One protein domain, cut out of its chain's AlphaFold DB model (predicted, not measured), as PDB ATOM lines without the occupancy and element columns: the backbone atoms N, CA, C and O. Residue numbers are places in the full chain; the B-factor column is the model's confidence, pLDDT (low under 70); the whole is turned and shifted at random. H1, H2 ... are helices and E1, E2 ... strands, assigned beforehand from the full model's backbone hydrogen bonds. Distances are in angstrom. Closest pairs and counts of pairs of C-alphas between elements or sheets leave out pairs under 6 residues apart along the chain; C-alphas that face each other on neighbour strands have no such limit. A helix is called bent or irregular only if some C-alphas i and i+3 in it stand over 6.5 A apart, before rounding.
ATOM      1  N   GLY A   8      13.415 -19.225   5.091       96.38
ATOM      2  CA  GLY A   8      12.865 -18.465   6.195       96.38
ATOM      3  C   GLY A   8      13.614 -17.177   6.480       96.38
ATOM      4  O   GLY A   8      14.638 -16.875   5.867       96.38
ATOM      5  N   THR A   9      13.088 -16.436   7.443       97.88
ATOM      6  CA  THR A   9      13.686 -15.219   7.991       97.88
ATOM      7  C   THR A   9      13.697 -15.315   9.505       97.88
ATOM      8  O   THR A   9      12.726 -15.795  10.088       97.88
ATOM      9  N   ALA A  10      14.754 -14.815  10.139       97.50
ATOM     10  CA  ALA A  10      14.831 -14.714  11.587       97.50
ATOM     11  C   ALA A  10      15.238 -13.300  12.009       97.50
ATOM     12  O   ALA A  10      16.157 -12.720  11.426       97.50
ATOM     13  N   SER A  11      14.584 -12.765  13.038       96.94
ATOM     14  CA  SER A  11      14.988 -11.534  13.715       96.94
ATOM     15  C   SER A  11      15.089 -11.752  15.216       96.94
ATOM     16  O   SER A  11      14.288 -12.461  15.817       96.94
ATOM     17  N   VAL A  12      16.099 -11.131  15.823       96.44
ATOM     18  CA  VAL A  12      16.351 -11.208  17.262       96.44
ATOM     19  C   VAL A  12      16.494  -9.790  17.797       96.44
ATOM     20  O   VAL A  12      17.439  -9.082  17.452       96.44
ATOM     21  N   ASN A  13      15.548  -9.370  18.632       95.56
ATOM     22  CA  ASN A  13      15.543  -8.056  19.259       95.56
ATOM     23  C   ASN A  13      15.947  -8.175  20.731       95.56
ATOM     24  O   ASN A  13      15.180  -8.675  21.553       95.56
ATOM     25  N   VAL A  14      17.164  -7.736  21.051       93.62
ATOM     26  CA  VAL A  14      17.773  -7.903  22.377       93.62
ATOM     27  C   VAL A  14      17.514  -6.679  23.259       93.62
ATOM     28  O   VAL A  14      17.911  -5.567  22.917       93.62
ATOM     29  N   HIS A  15      16.932  -6.904  24.440       91.25
ATOM     30  CA  HIS A  15      16.696  -5.904  25.489       91.25
ATOM     31  C   HIS A  15      17.284  -6.387  26.816       91.25
ATOM     32  O   HIS A  15      16.716  -7.235  27.503       91.25
ATOM     33  N   GLY A  16      18.446  -5.851  27.196       89.69
ATOM     34  CA  GLY A  16      19.161  -6.311  28.388       89.69
ATOM     35  C   GLY A  16      19.633  -7.761  28.236       89.69
ATOM     36  O   GLY A  16      20.465  -8.045  27.377       89.69
ATOM     37  N   ASN A  17      19.118  -8.665  29.077       89.94
ATOM     38  CA  ASN A  17      19.365 -10.111  28.996       89.94
ATOM     39  C   ASN A  17      18.190 -10.898  28.389       89.94
ATOM     40  O   ASN A  17      18.183 -12.125  28.453       89.94
ATOM     41  N   GLN A  18      17.202 -10.207  27.823       95.50
ATOM     42  CA  GLN A  18      16.086 -10.811  27.105       95.50
ATOM     43  C   GLN A  18      16.248 -10.615  25.607       95.50
ATOM     44  O   GLN A  18      16.822  -9.621  25.161       95.50
ATOM     45  N   ALA A  19      15.687 -11.533  24.830       96.12
ATOM     46  CA  ALA A  19      15.496 -11.335  23.407       96.12
ATOM     47  C   ALA A  19      14.104 -11.773  22.973       96.12
ATOM     48  O   ALA A  19      13.674 -12.872  23.319       96.12
ATOM     49  N   THR A  20      13.435 -10.936  22.187       98.06
ATOM     50  CA  THR A  20      12.293 -11.367  21.377       98.06
ATOM     51  C   THR A  20      12.835 -11.946  20.081       98.06
ATOM     52  O   THR A  20      13.589 -11.277  19.372       98.06
ATOM     53  N   VAL A  21      12.511 -13.209  19.827       98.19
ATOM     54  CA  VAL A  21      12.953 -13.958  18.656       98.19
ATOM     55  C   VAL A  21      11.745 -14.237  17.780       98.19
ATOM     56  O   VAL A  21      10.814 -14.901  18.232       98.19
ATOM     57  N   ASP A  22      11.819 -13.789  16.532       98.25
ATOM     58  CA  ASP A  22      10.851 -14.078  15.483       98.25
ATOM     59  C   ASP A  22      11.512 -14.964  14.432       98.25
ATOM     60  O   ASP A  22      12.591 -14.640  13.929       98.25
ATOM     61  N   VAL A  23      10.871 -16.075  14.077       98.62
ATOM     62  CA  VAL A  23      11.298 -16.939  12.973       98.62
ATOM     63  C   VAL A  23      10.089 -17.257  12.113       98.62
ATOM     64  O   VAL A  23       9.085 -17.768  12.602       98.62
ATOM     65  N   LYS A  24      10.196 -16.985  10.817       98.69
ATOM     66  CA  LYS A  24       9.227 -17.424   9.817       98.69
ATOM     67  C   LYS A  24       9.885 -18.461   8.929       98.69
ATOM     68  O   LYS A  24      10.985 -18.214   8.433       98.69
ATOM     69  N   VAL A  25       9.215 -19.587   8.729       98.75
ATOM     70  CA  VAL A  25       9.706 -20.701   7.917       98.75
ATOM     71  C   VAL A  25       8.655 -21.087   6.890       98.75
ATOM     72  O   VAL A  25       7.471 -21.128   7.204       98.75
ATOM     73  N   ASP A  26       9.109 -21.390   5.676       98.56
ATOM     74  CA  ASP A  26       8.300 -21.840   4.550       98.56
ATOM     75  C   ASP A  26       9.016 -22.978   3.799       98.56
ATOM     76  O   ASP A  26      10.246 -22.996   3.683       98.56
ATOM     77  N   GLY A  27       8.252 -23.925   3.249       97.69
ATOM     78  CA  GLY A  27       8.790 -25.052   2.477       97.69
ATOM     79  C   GLY A  27       9.494 -26.114   3.331       97.69
ATOM     80  O   GLY A  27      10.369 -26.828   2.833       97.69
ATOM     81  N   ALA A  28       9.158 -26.191   4.619       97.88
ATOM     82  CA  ALA A  28       9.646 -27.227   5.522       97.88
ATOM     83  C   ALA A  28       8.940 -28.573   5.279       97.88
ATOM     84  O   ALA A  28       7.964 -28.645   4.525       97.88
ATOM     85  N   ALA A  29       9.454 -29.652   5.872       96.62
ATOM     86  CA  ALA A  29       8.791 -30.951   5.804       96.62
ATOM     87  C   ALA A  29       7.374 -30.842   6.396       96.62
ATOM     88  O   ALA A  29       7.174 -30.270   7.460       96.62
ATOM     89  N   GLU A  30       6.361 -31.345   5.695       96.44
ATOM     90  CA  GLU A  30       4.979 -31.074   6.103       96.44
ATOM     91  C   GLU A  30       4.492 -32.033   7.186       96.44
ATOM     92  O   GLU A  30       3.933 -31.611   8.198       96.44
ATOM     93  N   THR A  31       4.704 -33.332   6.981       91.44
ATOM     94  CA  THR A  31       4.095 -34.384   7.796       91.44
ATOM     95  C   THR A  31       5.125 -35.380   8.300       91.44
ATOM     96  O   THR A  31       6.048 -35.777   7.589       91.44
ATOM     97  N   PHE A  32       4.950 -35.812   9.545       83.19
ATOM     98  CA  PHE A  32       5.641 -36.953  10.125       83.19
ATOM     99  C   PHE A  32       4.606 -37.860  10.783       83.19
ATOM    100  O   PHE A  32       3.954 -37.472  11.755       83.19
ATOM    101  N   LYS A  33       4.462 -39.084  10.261       79.50
ATOM    102  CA  LYS A  33       3.352 -39.986  10.608       79.50
ATOM    103  C   LYS A  33       2.009 -39.281  10.355       79.50
ATOM    104  O   LYS A  33       1.797 -38.783   9.256       79.50
ATOM    105  N   ASP A  34       1.142 -39.209  11.360       84.69
ATOM    106  CA  ASP A  34      -0.215 -38.662  11.249       84.69
ATOM    107  C   ASP A  34      -0.314 -37.180  11.659       84.69
ATOM    108  O   ASP A  34      -1.411 -36.663  11.863       84.69
ATOM    109  N   GLY A  35       0.819 -36.490  11.837       89.25
ATOM    110  CA  GLY A  35       0.850 -35.109  12.314       89.25
ATOM    111  C   GLY A  35       1.862 -34.223  11.588       89.25
ATOM    112  O   GLY A  35       2.607 -34.705  10.730       89.25
ATOM    113  N   PRO A  36       1.904 -32.923  11.931       94.94
ATOM    114  CA  PRO A  36       2.893 -31.995  11.394       94.94
ATOM    115  C   PRO A  36       4.314 -32.477  11.691       94.94
ATOM    116  O   PRO A  36       4.593 -32.915  12.810       94.94
ATOM    117  N   PHE A  37       5.219 -32.383  10.714       95.62
ATOM    118  CA  PHE A  37       6.630 -32.689  10.949       95.62
ATOM    119  C   PHE A  37       7.206 -31.655  11.933       95.62
ATOM    120  O   PHE A  37       7.121 -30.460  11.656       95.62
ATOM    121  N   PRO A  38       7.765 -32.064  13.085       95.38
ATOM    122  CA  PRO A  38       8.339 -31.136  14.055       95.38
ATOM    123  C   PRO A  38       9.720 -30.640  13.608       95.38
ATOM    124  O   PRO A  38      10.594 -31.430  13.251       95.38
ATOM    125  N   HIS A  39       9.938 -29.332  13.693       97.94
ATOM    126  CA  HIS A  39      11.166 -28.664  13.274       97.94
ATOM    127  C   HIS A  39      11.940 -28.158  14.483       97.94
ATOM    128  O   HIS A  39      11.720 -27.038  14.945       97.94
ATOM    129  N   ALA A  40      12.855 -28.983  15.006       98.12
ATOM    130  CA  ALA A  40      13.788 -28.520  16.029       98.12
ATOM    131  C   ALA A  40      14.550 -27.297  15.507       98.12
ATOM    132  O   ALA A  40      15.007 -27.289  14.366       98.12
ATOM    133  N   GLN A  41      14.633 -26.245  16.312       98.62
ATOM    134  CA  GLN A  41      15.230 -24.986  15.881       98.62
ATOM    135  C   GLN A  41      15.939 -24.289  17.030       98.62
ATOM    136  O   GLN A  41      15.442 -24.245  18.161       98.62
ATOM    137  N   HIS A  42      17.106 -23.726  16.733       98.69
ATOM    138  CA  HIS A  42      18.013 -23.227  17.757       98.69
ATOM    139  C   HIS A  42      18.796 -22.011  17.269       98.69
ATOM    140  O   HIS A  42      19.096 -21.871  16.083       98.69
ATOM    141  N   ILE A  43      19.169 -21.151  18.216       98.62
ATOM    142  CA  ILE A  43      20.270 -20.204  18.048       98.62
ATOM    143  C   ILE A  43      21.547 -20.935  18.461       98.62
ATOM    144  O   ILE A  43      21.709 -21.296  19.631       98.62
ATOM    145  N   HIS A  44      22.442 -21.140  17.504       98.69
ATOM    146  CA  HIS A  44      23.771 -21.695  17.700       98.69
ATOM    147  C   HIS A  44      24.823 -20.595  17.854       98.69
ATOM    148  O   HIS A  44      24.679 -19.494  17.313       98.69
ATOM    149  N   ILE A  45      25.856 -20.892  18.640       98.12
ATOM    150  CA  ILE A  45      26.865 -19.943  19.110       98.12
ATOM    151  C   ILE A  45      28.253 -20.590  19.202       98.12
ATOM    152  O   ILE A  45      28.396 -21.808  19.129       98.12
ATOM    153  N   ALA A  46      29.275 -19.765  19.450       94.06
ATOM    154  CA  ALA A  46      30.641 -20.205  19.769       94.06
ATOM    155  C   ALA A  46      31.362 -21.036  18.680       94.06
ATOM    156  O   ALA A  46      32.192 -21.888  18.995       94.06
ATOM    157  N   ALA A  47      31.103 -20.752  17.401       96.06
ATOM    158  CA  ALA A  47      31.877 -21.275  16.270       96.06
ATOM    159  C   ALA A  47      32.148 -20.176  15.226       96.06
ATOM    160  O   ALA A  47      32.204 -18.995  15.568       96.06
ATOM    161  N   GLN A  48      32.325 -20.552  13.956       97.06
ATOM    162  CA  GLN A  48      32.603 -19.616  12.860       97.06
ATOM    163  C   GLN A  48      31.473 -18.598  12.633       97.06
ATOM    164  O   GLN A  48      31.715 -17.547  12.046       97.06
ATOM    165  N   GLY A  49      30.249 -18.891  13.088       97.25
ATOM    166  CA  GLY A  49      29.104 -17.995  12.937       97.25
ATOM    167  C   GLY A  49      28.558 -17.960  11.512       97.25
ATOM    168  O   GLY A  49      27.970 -16.964  11.101       97.25
ATOM    169  N   VAL A  50      28.775 -19.034  10.750       97.81
ATOM    170  CA  VAL A  50      28.374 -19.143   9.344       97.81
ATOM    171  C   VAL A  50      27.547 -20.396   9.103       97.81
ATOM    172  O   VAL A  50      27.612 -21.363   9.861       97.81
ATOM    173  N   CYS A  51      26.773 -20.389   8.022       98.12
ATOM    174  CA  CYS A  51      26.104 -21.596   7.562       98.12
ATOM    175  C   CYS A  51      27.097 -22.532   6.857       98.12
ATOM    176  O   CYS A  51      27.903 -22.046   6.058       98.12
ATOM    177  N   PRO A  52      27.035 -23.851   7.112       98.06
ATOM    178  CA  PRO A  52      27.891 -24.815   6.442       98.06
ATOM    179  C   PRO A  52      27.734 -24.759   4.911       98.06
ATOM    180  O   PRO A  52      26.607 -24.651   4.411       98.06
ATOM    181  N   PRO A  53      28.836 -24.850   4.146       96.25
ATOM    182  CA  PRO A  53      28.771 -25.071   2.709       96.25
ATOM    183  C   PRO A  53      28.324 -26.513   2.408       96.25
ATOM    184  O   PRO A  53      28.438 -27.384   3.268       96.25
ATOM    185  N   PRO A  54      27.905 -26.825   1.166       92.94
ATOM    186  CA  PRO A  54      27.600 -28.202   0.769       92.94
ATOM    187  C   PRO A  54      28.753 -29.191   0.988       92.94
ATOM    188  O   PRO A  54      28.506 -30.359   1.244       92.94
ATOM    189  N   SER A  55      30.008 -28.729   0.937       95.81
ATOM    190  CA  SER A  55      31.196 -29.555   1.198       95.81
ATOM    191  C   SER A  55      31.387 -29.941   2.670       95.81
ATOM    192  O   SER A  55      32.409 -30.535   2.997       95.81
ATOM    193  N   ALA A  56      30.486 -29.524   3.563       97.38
ATOM    194  CA  ALA A  56      30.497 -29.939   4.962       97.38
ATOM    195  C   ALA A  56      29.978 -31.371   5.158       97.38
ATOM    196  O   ALA A  56      30.270 -31.949   6.195       97.38
ATOM    197  N   ASP A  57      29.251 -31.933   4.185       96.56
ATOM    198  CA  ASP A  57      28.982 -33.376   4.092       96.56
ATOM    199  C   ASP A  57      30.323 -34.106   3.887       96.56
ATOM    200  O   ASP A  57      30.883 -34.130   2.787       96.56
ATOM    201  N   ALA A  58      30.902 -34.574   4.991       96.25
ATOM    202  CA  ALA A  58      32.263 -35.075   5.063       96.25
ATOM    203  C   ALA A  58      32.331 -36.571   4.746       96.25
ATOM    204  O   ALA A  58      33.350 -37.029   4.219       96.25
ATOM    205  N   ASP A  59      31.274 -37.325   5.061       94.25
ATOM    206  CA  ASP A  59      31.169 -38.742   4.702       94.25
ATOM    207  C   ASP A  59      30.653 -38.968   3.264       94.25
ATOM    208  O   ASP A  59      30.840 -40.057   2.708       94.25
ATOM    209  N   GLY A  60      30.114 -37.923   2.624       94.56
ATOM    210  CA  GLY A  60      29.708 -37.919   1.223       94.56
ATOM    211  C   GLY A  60      28.441 -38.727   0.961       94.56
ATOM    212  O   GLY A  60      28.245 -39.209  -0.159       94.56
ATOM    213  N   ASP A  61      27.598 -38.921   1.975       93.12
ATOM    214  CA  ASP A  61      26.355 -39.677   1.858       93.12
ATOM    215  C   ASP A  61      25.194 -38.862   1.253       93.12
ATOM    216  O   ASP A  61      24.094 -39.391   1.059       93.12
ATOM    217  N   GLY A  62      25.431 -37.594   0.917       93.31
ATOM    218  CA  GLY A  62      24.459 -36.694   0.310       93.31
ATOM    219  C   GLY A  62      23.553 -35.984   1.316       93.31
ATOM    220  O   GLY A  62      22.574 -35.356   0.893       93.31
ATOM    221  N   ILE A  63      23.845 -36.062   2.617       95.06
ATOM    222  CA  ILE A  63      23.225 -35.243   3.655       95.06
ATOM    223  C   ILE A  63      24.263 -34.765   4.670       95.06
ATOM    224  O   ILE A  63      24.889 -35.535   5.377       95.06
ATOM    225  N   MET A  64      24.355 -33.452   4.861       96.75
ATOM    226  CA  MET A  64      25.133 -32.916   5.970       96.75
ATOM    227  C   MET A  64      24.390 -33.168   7.291       96.75
ATOM    228  O   MET A  64      23.272 -32.673   7.503       96.75
ATOM    229  N   SER A  65      25.024 -33.909   8.193       96.94
ATOM    230  CA  SER A  65      24.565 -34.167   9.559       96.94
ATOM    231  C   SER A  65      24.740 -32.958  10.486       96.94
ATOM    232  O   SER A  65      25.399 -31.967  10.160       96.94
ATOM    233  N   THR A  66      24.148 -33.013  11.683       96.75
ATOM    234  CA  THR A  66      24.315 -31.928  12.664       96.75
ATOM    235  C   THR A  66      25.742 -31.883  13.204       96.75
ATOM    236  O   THR A  66      26.318 -30.805  13.338       96.75
ATOM    237  N   THR A  67      26.360 -33.038  13.445       97.31
ATOM    238  CA  THR A  67      27.761 -33.109  13.877       97.31
ATOM    239  C   THR A  67      28.704 -32.506  12.837       97.31
ATOM    240  O   THR A  67      29.596 -31.740  13.196       97.31
ATOM    241  N   GLU A  68      28.476 -32.756  11.548       97.94
ATOM    242  CA  GLU A  68      29.270 -32.167  10.460       97.94
ATOM    243  C   GLU A  68      29.085 -30.652  10.314       97.94
ATOM    244  O   GLU A  68      30.021 -29.937   9.960       97.94
ATOM    245  N   GLY A  69      27.895 -30.134  10.629       97.69
ATOM    246  CA  GLY A  69      27.634 -28.694  10.636       97.69
ATOM    247  C   GLY A  69      28.208 -27.956  11.852       97.69
ATOM    248  O   GLY A  69      28.413 -26.739  11.796       97.69
ATOM    249  N   HIS A  70      28.507 -28.674  12.938       97.50
ATOM    250  CA  HIS A  70      28.934 -28.101  14.217       97.50
ATOM    251  C   HIS A  70      30.140 -27.148  14.122       97.50
ATOM    252  O   HIS A  70      30.089 -26.086  14.745       97.50
ATOM    253  N   PRO A  71      31.199 -27.417  13.328       98.19
ATOM    254  CA  PRO A  71      32.330 -26.495  13.188       98.19
ATOM    255  C   PRO A  71      31.959 -25.105  12.648       98.19
ATOM    256  O   PRO A  71      32.749 -24.170  12.799       98.19
ATOM    257  N   TYR A  72      30.798 -24.955  12.006       98.56
ATOM    258  CA  TYR A  72      30.367 -23.713  11.364       98.56
ATOM    259  C   TYR A  72      29.445 -22.883  12.261       98.56
ATOM    260  O   TYR A  72      29.742 -21.716  12.530       98.56
ATOM    261  N   TYR A  73      28.353 -23.477  12.750       98.06
ATOM    262  CA  TYR A  73      27.355 -22.765  13.554       98.06
ATOM    263  C   TYR A  73      27.539 -22.950  15.067       98.06
ATOM    264  O   TYR A  73      27.151 -22.066  15.823       98.06
ATOM    265  N   GLY A  74      28.195 -24.028  15.507       98.06
ATOM    266  CA  GLY A  74      28.574 -24.265  16.901       98.06
ATOM    267  C   GLY A  74      27.510 -24.924  17.775       98.06
ATOM    268  O   GLY A  74      26.589 -25.595  17.302       98.06
ATOM    269  N   MET A  75      27.659 -24.761  19.087       97.69
ATOM    270  CA  MET A  75      26.780 -25.370  20.087       97.69
ATOM    271  C   MET A  75      25.460 -24.608  20.237       97.69
ATOM    272  O   MET A  75      25.369 -23.432  19.890       97.69
ATOM    273  N   ILE A  76      24.439 -25.262  20.793       98.62
ATOM    274  CA  ILE A  76      23.141 -24.631  21.063       98.62
ATOM    275  C   ILE A  76      23.291 -23.626  22.207       98.62
ATOM    276  O   ILE A  76      23.631 -23.994  23.330       98.62
ATOM    277  N   GLY A  77      22.993 -22.360  21.924       98.00
ATOM    278  CA  GLY A  77      22.864 -21.305  22.926       98.00
ATOM    279  C   GLY A  77      21.423 -21.117  23.398       98.00
ATOM    280  O   GLY A  77      21.178 -20.769  24.554       98.00
ATOM    281  N   THR A  78      20.442 -21.335  22.516       98.50
ATOM    282  CA  THR A  78      19.014 -21.247  22.857       98.50
ATOM    283  C   THR A  78      18.180 -22.159  21.963       98.50
ATOM    284  O   THR A  78      18.227 -22.042  20.743       98.50
ATOM    285  N   SER A  79      17.370 -23.027  22.568       98.62
ATOM    286  CA  SER A  79      16.343 -23.819  21.888       98.62
ATOM    287  C   SER A  79      15.065 -23.005  21.729       98.62
ATOM    288  O   SER A  79      14.469 -22.569  22.714       98.62
ATOM    289  N   LEU A  80      14.599 -22.840  20.495       98.50
ATOM    290  CA  LEU A  80      13.414 -22.049  20.165       98.50
ATOM    291  C   LEU A  80      12.143 -22.902  20.271       98.50
ATOM    292  O   LEU A  80      11.374 -23.049  19.318       98.50
ATOM    293  N   THR A  81      11.937 -23.487  21.453       98.56
ATOM    294  CA  THR A  81      10.723 -24.240  21.785       98.56
ATOM    295  C   THR A  81       9.526 -23.294  21.857       98.56
ATOM    296  O   THR A  81       9.675 -22.125  22.206       98.56
ATOM    297  N   THR A  82       8.318 -23.769  21.575       98.12
ATOM    298  CA  THR A  82       7.056 -23.017  21.668       98.12
ATOM    299  C   THR A  82       6.593 -22.817  23.111       98.12
ATOM    300  O   THR A  82       5.804 -21.916  23.387       98.12
ATOM    301  N   LYS A  83       7.099 -23.619  24.056       97.38
ATOM    302  CA  LYS A  83       6.784 -23.523  25.488       97.38
ATOM    303  C   LYS A  83       7.889 -24.107  26.368       97.38
ATOM    304  O   LYS A  83       8.599 -25.032  25.971       97.38
ATOM    305  N   GLY A  84       7.956 -23.632  27.610       97.00
ATOM    306  CA  GLY A  84       8.870 -24.156  28.627       97.00
ATOM    307  C   GLY A  84      10.333 -23.801  28.359       97.00
ATOM    308  O   GLY A  84      10.608 -22.737  27.798       97.00
ATOM    309  N   ASP A  85      11.225 -24.703  28.783       97.75
ATOM    310  CA  ASP A  85      12.682 -24.559  28.721       97.75
ATOM    311  C   ASP A  85      13.201 -24.276  27.304       97.75
ATOM    312  O   ASP A  85      12.698 -24.832  26.320       97.75
ATOM    313  N   THR A  86      14.218 -23.420  27.240       98.12
ATOM    314  CA  THR A  86      14.906 -22.981  26.020       98.12
ATOM    315  C   THR A  86      16.418 -23.165  26.113       98.12
ATOM    316  O   THR A  86      17.155 -22.597  25.310       98.12
ATOM    317  N   SER A  87      16.903 -23.933  27.089       97.81
ATOM    318  CA  SER A  87      18.318 -24.281  27.206       97.81
ATOM    319  C   SER A  87      18.739 -25.314  26.149       97.81
ATOM    320  O   SER A  87      17.917 -25.802  25.364       97.81
ATOM    321  N   ALA A  88      20.024 -25.669  26.128       97.00
ATOM    322  CA  ALA A  88      20.541 -26.741  25.280       97.00
ATOM    323  C   ALA A  88      19.942 -28.122  25.619       97.00
ATOM    324  O   ALA A  88      19.834 -28.959  24.726       97.00
ATOM    325  N   ASP A  89      19.455 -28.347  26.843       97.50
ATOM    326  CA  ASP A  89      18.813 -29.615  27.239       97.50
ATOM    327  C   ASP A  89      17.508 -29.869  26.467       97.50
ATOM    328  O   ASP A  89      17.037 -30.999  26.339       97.50
ATOM    329  N   SER A  90      16.934 -28.810  25.892       98.00
ATOM    330  CA  SER A  90      15.766 -28.877  25.019       98.00
ATOM    331  C   SER A  90      16.100 -29.196  23.554       98.00
ATOM    332  O   SER A  90      15.193 -29.151  22.723       98.00
ATOM    333  N   ALA A  91      17.353 -29.538  23.219       96.62
ATOM    334  CA  ALA A  91      17.813 -29.761  21.844       96.62
ATOM    335  C   ALA A  91      16.897 -30.697  21.038       96.62
ATOM    336  O   ALA A  91      16.546 -30.386  19.901       96.62
ATOM    337  N   LEU A  92      16.476 -31.801  21.663       96.38
ATOM    338  CA  LEU A  92      15.626 -32.842  21.079       96.38
ATOM    339  C   LEU A  92      14.247 -32.920  21.758       96.38
ATOM    340  O   LEU A  92      13.615 -33.973  21.778       96.38
ATOM    341  N   ALA A  93      13.750 -31.814  22.320       95.75
ATOM    342  CA  ALA A  93      12.389 -31.724  22.854       95.75
ATOM    343  C   ALA A  93      11.353 -31.597  21.719       95.75
ATOM    344  O   ALA A  93      10.681 -30.575  21.583       95.75
ATOM    345  N   VAL A  94      11.283 -32.626  20.867       90.94
ATOM    346  CA  VAL A  94      10.563 -32.657  19.581       90.94
ATOM    347  C   VAL A  94       9.106 -32.183  19.696       90.94
ATOM    348  O   VAL A  94       8.613 -31.473  18.827       90.94
ATOM    349  N   ASP A  95       8.431 -32.514  20.796       92.38
ATOM    350  CA  ASP A  95       7.034 -32.163  21.080       92.38
ATOM    351  C   ASP A  95       6.805 -30.677  21.418       92.38
ATOM    352  O   ASP A  95       5.663 -30.219  21.520       92.38
ATOM    353  N   ARG A  96       7.883 -29.915  21.618       97.06
ATOM    354  CA  ARG A  96       7.849 -28.490  21.963       97.06
ATOM    355  C   ARG A  96       8.391 -27.597  20.859       97.06
ATOM    356  O   ARG A  96       8.599 -26.420  21.122       97.06
ATOM    357  N   PHE A  97       8.599 -28.094  19.648       97.69
ATOM    358  CA  PHE A  97       8.989 -27.261  18.511       97.69
ATOM    359  C   PHE A  97       7.806 -26.965  17.577       97.69
ATOM    360  O   PHE A  97       6.804 -27.681  17.621       97.69
ATOM    361  N   PRO A  98       7.873 -25.892  16.762       97.44
ATOM    362  CA  PRO A  98       6.921 -25.691  15.673       97.44
ATOM    363  C   PRO A  98       6.944 -26.873  14.701       97.44
ATOM    364  O   PRO A  98       7.920 -27.620  14.648       97.44
ATOM    365  N   GLY A  99       5.890 -27.034  13.909       96.44
ATOM    366  CA  GLY A  99       5.848 -28.080  12.897       96.44
ATOM    367  C   GLY A  99       4.955 -27.733  11.720       96.44
ATOM    368  O   GLY A  99       4.164 -26.792  11.790       96.44
ATOM    369  N   GLY A 100       5.075 -28.526  10.659       97.38
ATOM    370  CA  GLY A 100       4.371 -28.317   9.398       97.38
ATOM    371  C   GLY A 100       5.193 -27.529   8.380       97.38
ATOM    372  O   GLY A 100       6.256 -26.989   8.680       97.38
ATOM    373  N   SER A 101       4.672 -27.447   7.155       97.50
ATOM    374  CA  SER A 101       5.402 -26.911   5.998       97.50
ATOM    375  C   SER A 101       5.646 -25.401   6.034       97.50
ATOM    376  O   SER A 101       6.548 -24.912   5.348       97.50
ATOM    377  N   SER A 102       4.860 -24.658   6.813       98.31
ATOM    378  CA  SER A 102       5.026 -23.225   7.047       98.31
ATOM    379  C   SER A 102       4.567 -22.871   8.456       98.31
ATOM    380  O   SER A 102       3.542 -23.374   8.925       98.31
ATOM    381  N   TYR A 103       5.327 -22.020   9.140       98.56
ATOM    382  CA  TYR A 103       5.002 -21.573  10.490       98.56
ATOM    383  C   TYR A 103       5.669 -20.240  10.841       98.56
ATOM    384  O   TYR A 103       6.698 -19.852  10.281       98.56
ATOM    385  N   THR A 104       5.093 -19.573  11.841       98.38
ATOM    386  CA  THR A 104       5.694 -18.424  12.519       98.38
ATOM    387  C   THR A 104       5.928 -18.777  13.979       98.38
ATOM    388  O   THR A 104       5.048 -19.309  14.657       98.38
ATOM    389  N   TYR A 105       7.123 -18.468  14.457       98.56
ATOM    390  CA  TYR A 105       7.537 -18.559  15.842       98.56
ATOM    391  C   TYR A 105       7.817 -17.157  16.370       98.56
ATOM    392  O   TYR A 105       8.577 -16.427  15.744       98.56
ATOM    393  N   GLU A 106       7.265 -16.822  17.532       98.38
ATOM    394  CA  GLU A 106       7.573 -15.591  18.258       98.38
ATOM    395  C   GLU A 106       7.604 -15.898  19.760       98.38
ATOM    396  O   GLU A 106       6.609 -16.368  20.322       98.38
ATOM    397  N   ARG A 107       8.743 -15.666  20.425       98.19
ATOM    398  CA  ARG A 107       8.845 -15.713  21.897       98.19
ATOM    399  C   ARG A 107       9.892 -14.741  22.422       98.19
ATOM    400  O   ARG A 107      10.967 -14.593  21.844       98.19
ATOM    401  N   THR A 108       9.618 -14.166  23.593       98.06
ATOM    402  CA  THR A 108      10.631 -13.506  24.425       98.06
ATOM    403  C   THR A 108      11.280 -14.519  25.360       98.06
ATOM    404  O   THR A 108      10.586 -15.215  26.104       98.06
ATOM    405  N   LEU A 109      12.609 -14.606  25.318       96.94
ATOM    406  CA  LEU A 109      13.411 -15.598  26.027       96.94
ATOM    407  C   LEU A 109      14.542 -14.931  26.815       96.94
ATOM    408  O   LEU A 109      15.076 -13.901  26.400       96.94
ATOM    409  N   GLN A 110      14.945 -15.555  27.924       96.56
ATOM    410  CA  GLN A 110      16.179 -15.191  28.617       96.56
ATOM    411  C   GLN A 110      17.380 -15.694  27.815       96.56
ATOM    412  O   GLN A 110      17.453 -16.873  27.471       96.56
ATOM    413  N   LEU A 111      18.339 -14.809  27.565       96.25
ATOM    414  CA  LEU A 111      19.616 -15.167  26.970       96.25
ATOM    415  C   LEU A 111      20.616 -15.561  28.053       96.25
ATOM    416  O   LEU A 111      20.722 -14.906  29.095       96.25
ATOM    417  N   THR A 112      21.417 -16.583  27.766       96.50
ATOM    418  CA  THR A 112      22.662 -16.802  28.505       96.50
ATOM    419  C   THR A 112      23.678 -15.707  28.150       96.50
ATOM    420  O   THR A 112      23.577 -15.092  27.077       96.50
ATOM    421  N   PRO A 113      24.670 -15.438  29.019       96.12
ATOM    422  CA  PRO A 113      25.754 -14.511  28.702       96.12
ATOM    423  C   PRO A 113      26.459 -14.842  27.379       96.12
ATOM    424  O   PRO A 113      26.749 -13.941  26.593       96.12
ATOM    425  N   GLU A 114      26.669 -16.128  27.098       96.44
ATOM    426  CA  GLU A 114      27.334 -16.620  25.893       96.44
ATOM    427  C   GLU A 114      26.492 -16.341  24.644       96.44
ATOM    428  O   GLU A 114      27.011 -15.818  23.655       96.44
ATOM    429  N   THR A 115      25.178 -16.589  24.699       96.94
ATOM    430  CA  THR A 115      24.281 -16.297  23.573       96.94
ATOM    431  C   THR A 115      24.194 -14.805  23.298       96.94
ATOM    432  O   THR A 115      24.316 -14.377  22.147       96.94
ATOM    433  N   ALA A 116      24.059 -13.990  24.346       95.56
ATOM    434  CA  ALA A 116      24.077 -12.538  24.209       95.56
ATOM    435  C   ALA A 116      25.399 -12.039  23.602       95.56
ATOM    436  O   ALA A 116      25.391 -11.112  22.790       95.56
ATOM    437  N   GLN A 117      26.531 -12.654  23.956       94.62
ATOM    438  CA  GLN A 117      27.831 -12.293  23.401       94.62
ATOM    439  C   GLN A 117      27.966 -12.685  21.925       94.62
ATOM    440  O   GLN A 117      28.434 -11.871  21.132       94.62
ATOM    441  N   SER A 118      27.531 -13.882  21.520       96.00
ATOM    442  CA  SER A 118      27.568 -14.287  20.108       96.00
ATOM    443  C   SER A 118      26.632 -13.460  19.227       96.00
ATOM    444  O   SER A 118      27.015 -13.110  18.114       96.00
ATOM    445  N   LEU A 119      25.458 -13.065  19.733       95.00
ATOM    446  CA  LEU A 119      24.574 -12.118  19.044       95.00
ATOM    447  C   LEU A 119      25.258 -10.756  18.844       95.00
ATOM    448  O   LEU A 119      25.237 -10.216  17.741       95.00
ATOM    449  N   LYS A 120      25.920 -10.222  19.881       92.69
ATOM    450  CA  LYS A 120      26.678  -8.958  19.794       92.69
ATOM    451  C   LYS A 120      27.857  -9.041  18.824       92.69
ATOM    452  O   LYS A 120      28.125  -8.076  18.118       92.69
ATOM    453  N   ASN A 121      28.548 -10.179  18.792       93.12
ATOM    454  CA  ASN A 121      29.706 -10.397  17.926       93.12
ATOM    455  C   ASN A 121      29.321 -10.733  16.476       93.12
ATOM    456  O   ASN A 121      30.209 -10.833  15.635       93.12
ATOM    457  N   GLY A 122      28.030 -10.929  16.177       93.94
ATOM    458  CA  GLY A 122      27.578 -11.362  14.854       93.94
ATOM    459  C   GLY A 122      28.004 -12.790  14.502       93.94
ATOM    460  O   GLY A 122      28.168 -13.106  13.331       93.94
ATOM    461  N   THR A 123      28.218 -13.643  15.509       96.38
ATOM    462  CA  THR A 123      28.624 -15.050  15.335       96.38
ATOM    463  C   THR A 123      27.510 -16.031  15.701       96.38
ATOM    464  O   THR A 123      27.767 -17.223  15.846       96.38
ATOM    465  N   ALA A 124      26.292 -15.541  15.935       98.00
ATOM    466  CA  ALA A 124      25.133 -16.379  16.202       98.00
ATOM    467  C   ALA A 124      24.470 -16.816  14.888       98.00
ATOM    468  O   ALA A 124      24.384 -16.044  13.932       98.00
ATOM    469  N   VAL A 125      23.966 -18.045  14.851       98.56
ATOM    470  CA  VAL A 125      23.335 -18.641  13.666       98.56
ATOM    471  C   VAL A 125      22.009 -19.266  14.073       98.56
ATOM    472  O   VAL A 125      21.957 -19.993  15.056       98.56
ATOM    473  N   VAL A 126      20.937 -19.012  13.330       98.62
ATOM    474  CA  VAL A 126      19.679 -19.752  13.496       98.62
ATOM    475  C   VAL A 126      19.714 -20.967  12.587       98.62
ATOM    476  O   VAL A 126      19.929 -20.824  11.383       98.62
ATOM    477  N   VAL A 127      19.476 -22.144  13.155       98.75
ATOM    478  CA  VAL A 127      19.342 -23.397  12.409       98.75
ATOM    479  C   VAL A 127      17.946 -23.958  12.645       98.75
ATOM    480  O   VAL A 127      17.465 -23.998  13.774       98.75
ATOM    481  N   VAL A 128      17.293 -24.364  11.559       98.75
ATOM    482  CA  VAL A 128      16.026 -25.098  11.560       98.75
ATOM    483  C   VAL A 128      16.316 -26.486  11.012       98.75
ATOM    484  O   VAL A 128      16.869 -26.611   9.918       98.75
ATOM    485  N   HIS A 129      15.960 -27.518  11.765       98.12
ATOM    486  CA  HIS A 129      16.186 -28.925  11.451       98.12
ATOM    487  C   HIS A 129      14.910 -29.595  10.928       98.12
ATOM    488  O   HIS A 129      13.808 -29.058  11.049       98.12
ATOM    489  N   GLY A 130      15.062 -30.786  10.355       96.00
ATOM    490  CA  GLY A 130      13.951 -31.570   9.822       96.00
ATOM    491  C   GLY A 130      13.843 -31.419   8.312       96.00
ATOM    492  O   GLY A 130      13.155 -30.536   7.801       96.00
ATOM    493  N   VAL A 131      14.548 -32.291   7.598       96.31
ATOM    494  CA  VAL A 131      14.492 -32.410   6.142       96.31
ATOM    495  C   VAL A 131      13.442 -33.450   5.776       96.31
ATOM    496  O   VAL A 131      13.351 -34.500   6.407       96.31
ATOM    497  N   ASP A 132      12.662 -33.173   4.735       94.38
ATOM    498  CA  ASP A 132      11.741 -34.151   4.162       94.38
ATOM    499  C   ASP A 132      12.536 -35.372   3.652       94.38
ATOM    500  O   ASP A 132      13.351 -35.215   2.734       94.38
ATOM    501  N   PRO A 133      12.314 -36.585   4.200       91.50
ATOM    502  CA  PRO A 133      13.041 -37.784   3.793       91.50
ATOM    503  C   PRO A 133      12.937 -38.096   2.296       91.50
ATOM    504  O   PRO A 133      13.840 -38.719   1.744       91.50
ATOM    505  N   THR A 134      11.872 -37.653   1.620       91.69
ATOM    506  CA  THR A 134      11.683 -37.864   0.175       91.69
ATOM    507  C   THR A 134      12.632 -37.031  -0.689       91.69
ATOM    508  O   THR A 134      12.812 -37.329  -1.869       91.69
ATOM    509  N   LYS A 135      13.267 -36.007  -0.107       92.56
ATOM    510  CA  LYS A 135      14.258 -35.143  -0.770       92.56
ATOM    511  C   LYS A 135      15.700 -35.603  -0.543       92.56
ATOM    512  O   LYS A 135      16.625 -34.977  -1.058       92.56
ATOM    513  N   LEU A 136      15.894 -36.671   0.224       91.31
ATOM    514  CA  LEU A 136      17.201 -37.221   0.564       91.31
ATOM    515  C   LEU A 136      17.502 -38.482  -0.257       91.31
ATOM    516  O   LEU A 136      16.578 -39.179  -0.689       91.31
ATOM    517  N   PRO A 137      18.786 -38.841  -0.436       91.88
ATOM    518  CA  PRO A 137      19.141 -40.170  -0.914       91.88
ATOM    519  C   PRO A 137      18.530 -41.244  -0.005       91.88
ATOM    520  O   PRO A 137      18.556 -41.124   1.220       91.88
ATOM    521  N   ALA A 138      17.997 -42.320  -0.593       87.56
ATOM    522  CA  ALA A 138      17.249 -43.336   0.153       87.56
ATOM    523  C   ALA A 138      18.059 -43.970   1.302       87.56
ATOM    524  O   ALA A 138      17.508 -44.256   2.363       87.56
ATOM    525  N   ALA A 139      19.368 -44.161   1.106       87.69
ATOM    526  CA  ALA A 139      20.255 -44.692   2.139       87.69
ATOM    527  C   ALA A 139      20.361 -43.748   3.348       87.69
ATOM    528  O   ALA A 139      20.291 -44.200   4.489       87.69
ATOM    529  N   SER A 140      20.466 -42.443   3.105       88.69
ATOM    530  CA  SER A 140      20.651 -41.418   4.135       88.69
ATOM    531  C   SER A 140      19.337 -41.059   4.832       88.69
ATOM    532  O   SER A 140      19.321 -40.821   6.035       88.69
ATOM    533  N   ALA A 141      18.205 -41.127   4.122       84.12
ATOM    534  CA  ALA A 141      16.868 -40.957   4.700       84.12
ATOM    535  C   ALA A 141      16.553 -41.979   5.812       84.12
ATOM    536  O   ALA A 141      15.807 -41.674   6.744       84.12
ATOM    537  N   MET A 142      17.115 -43.190   5.711       81.69
ATOM    538  CA  MET A 142      16.920 -44.284   6.671       81.69
ATOM    539  C   MET A 142      18.038 -44.397   7.714       81.69
ATOM    540  O   MET A 142      17.905 -45.193   8.647       81.69
ATOM    541  N   LYS A 143      19.138 -43.643   7.573       92.38
ATOM    542  CA  LYS A 143      20.214 -43.642   8.568       92.38
ATOM    543  C   LYS A 143      19.659 -43.163   9.921       92.38
ATOM    544  O   LYS A 143      18.883 -42.204   9.954       92.38
ATOM    545  N   PRO A 144      20.032 -43.808  11.038       95.06
ATOM    546  CA  PRO A 144      19.817 -43.242  12.364       95.06
ATOM    547  C   PRO A 144      20.546 -41.904  12.501       95.06
ATOM    548  O   PRO A 144      21.602 -41.718  11.901       95.06
ATOM    549  N   SER A 145      19.992 -41.002  13.306       94.81
ATOM    550  CA  SER A 145      20.618 -39.725  13.628       94.81
ATOM    551  C   SER A 145      21.943 -39.916  14.368       94.81
ATOM    552  O   SER A 145      22.056 -40.748  15.271       94.81
ATOM    553  N   ASP A 146      22.912 -39.070  14.030       94.44
ATOM    554  CA  ASP A 146      24.183 -38.899  14.733       94.44
ATOM    555  C   ASP A 146      24.035 -38.366  16.172       94.44
ATOM    556  O   ASP A 146      24.950 -38.512  16.981       94.44
ATOM    557  N   LEU A 147      22.881 -37.780  16.510       95.19
ATOM    558  CA  LEU A 147      22.596 -37.217  17.835       95.19
ATOM    559  C   LEU A 147      21.839 -38.190  18.749       95.19
ATOM    560  O   LEU A 147      22.135 -38.286  19.938       95.19
ATOM    561  N   ASP A 148      20.842 -38.890  18.204       94.88
ATOM    562  CA  ASP A 148      20.062 -39.911  18.912       94.88
ATOM    563  C   ASP A 148      19.650 -41.020  17.930       94.88
ATOM    564  O   ASP A 148      18.777 -40.791  17.091       94.88
ATOM    565  N   PRO A 149      20.183 -42.251  18.059       94.88
ATOM    566  CA  PRO A 149      19.861 -43.363  17.162       94.88
ATOM    567  C   PRO A 149      18.373 -43.746  17.094       94.88
ATOM    568  O   PRO A 149      17.981 -44.529  16.228       94.88
ATOM    569  N   LYS A 150      17.530 -43.246  18.007       92.00
ATOM    570  CA  LYS A 150      16.071 -43.440  17.972       92.00
ATOM    571  C   LYS A 150      15.364 -42.512  16.982       92.00
ATOM    572  O   LYS A 150      14.191 -42.740  16.680       92.00
ATOM    573  N   LEU A 151      16.039 -41.469  16.509       90.44
ATOM    574  CA  LEU A 151      15.534 -40.526  15.520       90.44
ATOM    575  C   LEU A 151      16.143 -40.833  14.145       90.44
ATOM    576  O   LEU A 151      17.302 -41.241  14.066       90.44
ATOM    577  N   PRO A 152      15.404 -40.633  13.042       90.88
ATOM    578  CA  PRO A 152      15.991 -40.698  11.709       90.88
ATOM    579  C   PRO A 152      16.901 -39.486  11.469       90.88
ATOM    580  O   PRO A 152      16.596 -38.385  11.933       90.88
ATOM    581  N   GLN A 153      17.964 -39.656  10.679       93.94
ATOM    582  CA  GLN A 153      18.886 -38.577  10.305       93.94
ATOM    583  C   GLN A 153      18.135 -37.381   9.709       93.94
ATOM    584  O   GLN A 153      18.433 -36.236  10.026       93.94
ATOM    585  N   ALA A 154      17.092 -37.639   8.915       92.69
ATOM    586  CA  ALA A 154      16.242 -36.609   8.331       92.69
ATOM    587  C   ALA A 154      15.598 -35.674   9.378       92.69
ATOM    588  O   ALA A 154      15.455 -34.483   9.121       92.69
ATOM    589  N   ALA A 155      15.250 -36.173  10.571       92.56
ATOM    590  CA  ALA A 155      14.626 -35.364  11.623       92.56
ATOM    591  C   ALA A 155      15.612 -34.415  12.313       92.56
ATOM    592  O   ALA A 155      15.220 -33.338  12.757       92.56
ATOM    593  N   THR A 156      16.885 -34.798  12.399       95.38
ATOM    594  CA  THR A 156      17.913 -33.991  13.062       95.38
ATOM    595  C   THR A 156      18.781 -33.224  12.088       95.38
ATOM    596  O   THR A 156      19.464 -32.307  12.517       95.38
ATOM    597  N   ALA A 157      18.786 -33.562  10.801       96.81
ATOM    598  CA  ALA A 157      19.595 -32.871   9.813       96.81
ATOM    599  C   ALA A 157      19.125 -31.417   9.634       96.81
ATOM    600  O   ALA A 157      17.917 -31.151   9.600       96.81
ATOM    601  N   PRO A 158      20.053 -30.463   9.482       98.00
ATOM    602  CA  PRO A 158      19.690 -29.077   9.236       98.00
ATOM    603  C   PRO A 158      18.957 -28.898   7.893       98.00
ATOM    604  O   PRO A 158      19.445 -29.302   6.836       98.00
ATOM    605  N   ALA A 159      17.802 -28.235   7.917       98.19
ATOM    606  CA  ALA A 159      16.976 -27.924   6.751       98.19
ATOM    607  C   ALA A 159      17.170 -26.479   6.264       98.19
ATOM    608  O   ALA A 159      17.298 -26.242   5.059       98.19
ATOM    609  N   ALA A 160      17.272 -25.516   7.180       98.44
ATOM    610  CA  ALA A 160      17.580 -24.119   6.881       98.44
ATOM    611  C   ALA A 160      18.568 -23.541   7.898       98.44
ATOM    612  O   ALA A 160      18.661 -24.003   9.032       98.44
ATOM    613  N   CYS A 161      19.353 -22.564   7.458       98.50
ATOM    614  CA  CYS A 161      20.354 -21.898   8.275       98.50
ATOM    615  C   CYS A 161      20.439 -20.426   7.872       98.50
ATOM    616  O   CYS A 161      20.411 -20.118   6.678       98.50
ATOM    617  N   GLY A 162      20.562 -19.536   8.856       97.88
ATOM    618  CA  GLY A 162      20.768 -18.107   8.641       97.88
ATOM    619  C   GLY A 162      21.690 -17.498   9.691       97.88
ATOM    620  O   GLY A 162      21.474 -17.657  10.891       97.88
ATOM    621  N   THR A 163      22.714 -16.775   9.244       96.81
ATOM    622  CA  THR A 163      23.624 -16.022  10.117       96.81
ATOM    623  C   THR A 163      22.940 -14.763  10.643       96.81
ATOM    624  O   THR A 163      22.393 -13.987   9.855       96.81
TER     625      THR A 163
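AT A GLANCE: This is residues 8 to 163 of the 217 residues of an uncharacterized protein of Kocuria tytonis (UniProt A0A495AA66). Two strongly twisted sheets lie partly face to face with their strands crossed, a sandwich of the sheet E4 E3 E6 E7 and the sheet E1 E2 E5, with the helix H2 packed on both sheets near one end. H1 covers the opposite face of the four-stranded sheet, the two very short helices H3 and H4 lie toward the end away from H2, and long loops fill much of the rest. The printed part has 156 residues, with four named helices and seven named strands in the order E1 E2 E3 H1 E4 E5 H2 E6 H3 H4 E7; both sheets are antiparallel. The class is mixed, helices and strands, though under half of the residues are in named elements. The whole is compact, with a radius of gyration of the C-alphas of 14.7 A and spans of 47 by 33 by 25 A.

IN THESE COORDINATES: The four-stranded sheet is made of E4, residues 75 to 79, E3, residues 41 to 45, E6, residues 124 to 129 and 16.1 A long, and E7, residues 158 to 163 and 13.7 A long. E7 ends at C-alpha 163 at (23.624, -16.022, 10.117). The other sheet holds E1, residues 8 to 15, which begins at C-alpha 8 at (12.865, -18.465, 6.195) and is 23.3 A long. Its neighbour is E2, residues 18 to 26, 26.3 A long, and the neighbour of E2 on the other side is E5, residues 102 to 110, 25.6 A long. H1 is residues 66 to 73, H2 residues 113 to 121, 12.2 A, H3 residues 138 to 141 and H4 residues 153 to 156. H2 begins at C-alpha 113 at (25.754, -14.511, 28.702). H1 is only just irregular: C-alphas 68 and 71 are 7.0 A apart.

HOW THE PARTS SIT: In the sheet E4 E3 E6 E7, N 43 and O 78 of E3 and E4 are 2.8 A apart, N 44 and O 125 of E3 and E6 2.7 A, and N 126 and O 162 of E6 and E7 2.8 A, each within hydrogen-bond range. In the sheet E1 E2 E5, E1 and E2 form a hairpin, with N 13 and O 20 at 2.8 A; N 105 of E5 and O 23 of E2 are also 2.8 A apart. The parts of the two sheets that face each other are 10.0 A centre to centre, with the strands of the one at 49 degrees to those of the other. The closest C-alphas of E1 and E6 are those of Ala 10 and Val 126, 7.2 A apart. H1 and H2 are on opposite faces of the four-stranded sheet, an arrangement of three layers, with helices on both faces of a sheet. H2, at a height over the sheet of 8.2 A, runs across the strands, at 78 degrees to E3 on the local plane; the closest C-alphas of H2 and E3 are those of Ser 118 and Ile 45, 5.8 A apart. H2 is also on the sheet E1 E2 E5. H1, at a height over the sheet of 8.3 A, runs slantwise to the strands, at 36 degrees to E3 on the local plane; the closest C-alphas of H1 and E3 are those of Tyr 73 and His 44, 5.6 A apart. H4 only grazes this sheet, with its residues 154 to 156. H3 touches H4, the closest C-alphas being those of Ala 141 and Ala 154, 5.7 A apart. Every O i to N i+4 pair is within hydrogen-bond range in H2, against 2 of 4 in H1; H3 and H4 are too short for such a pair.

THE WHOLE: The two C-alphas farthest apart, those of Gly 16 and Ala 138, are 46.6 A apart. The printed part has no cut. The links E2 to E3, E3 to H1, E4 to E5 and H3 to H4 are long. The mean pLDDT of the printed part is 95.6, and no printed residue is under 70.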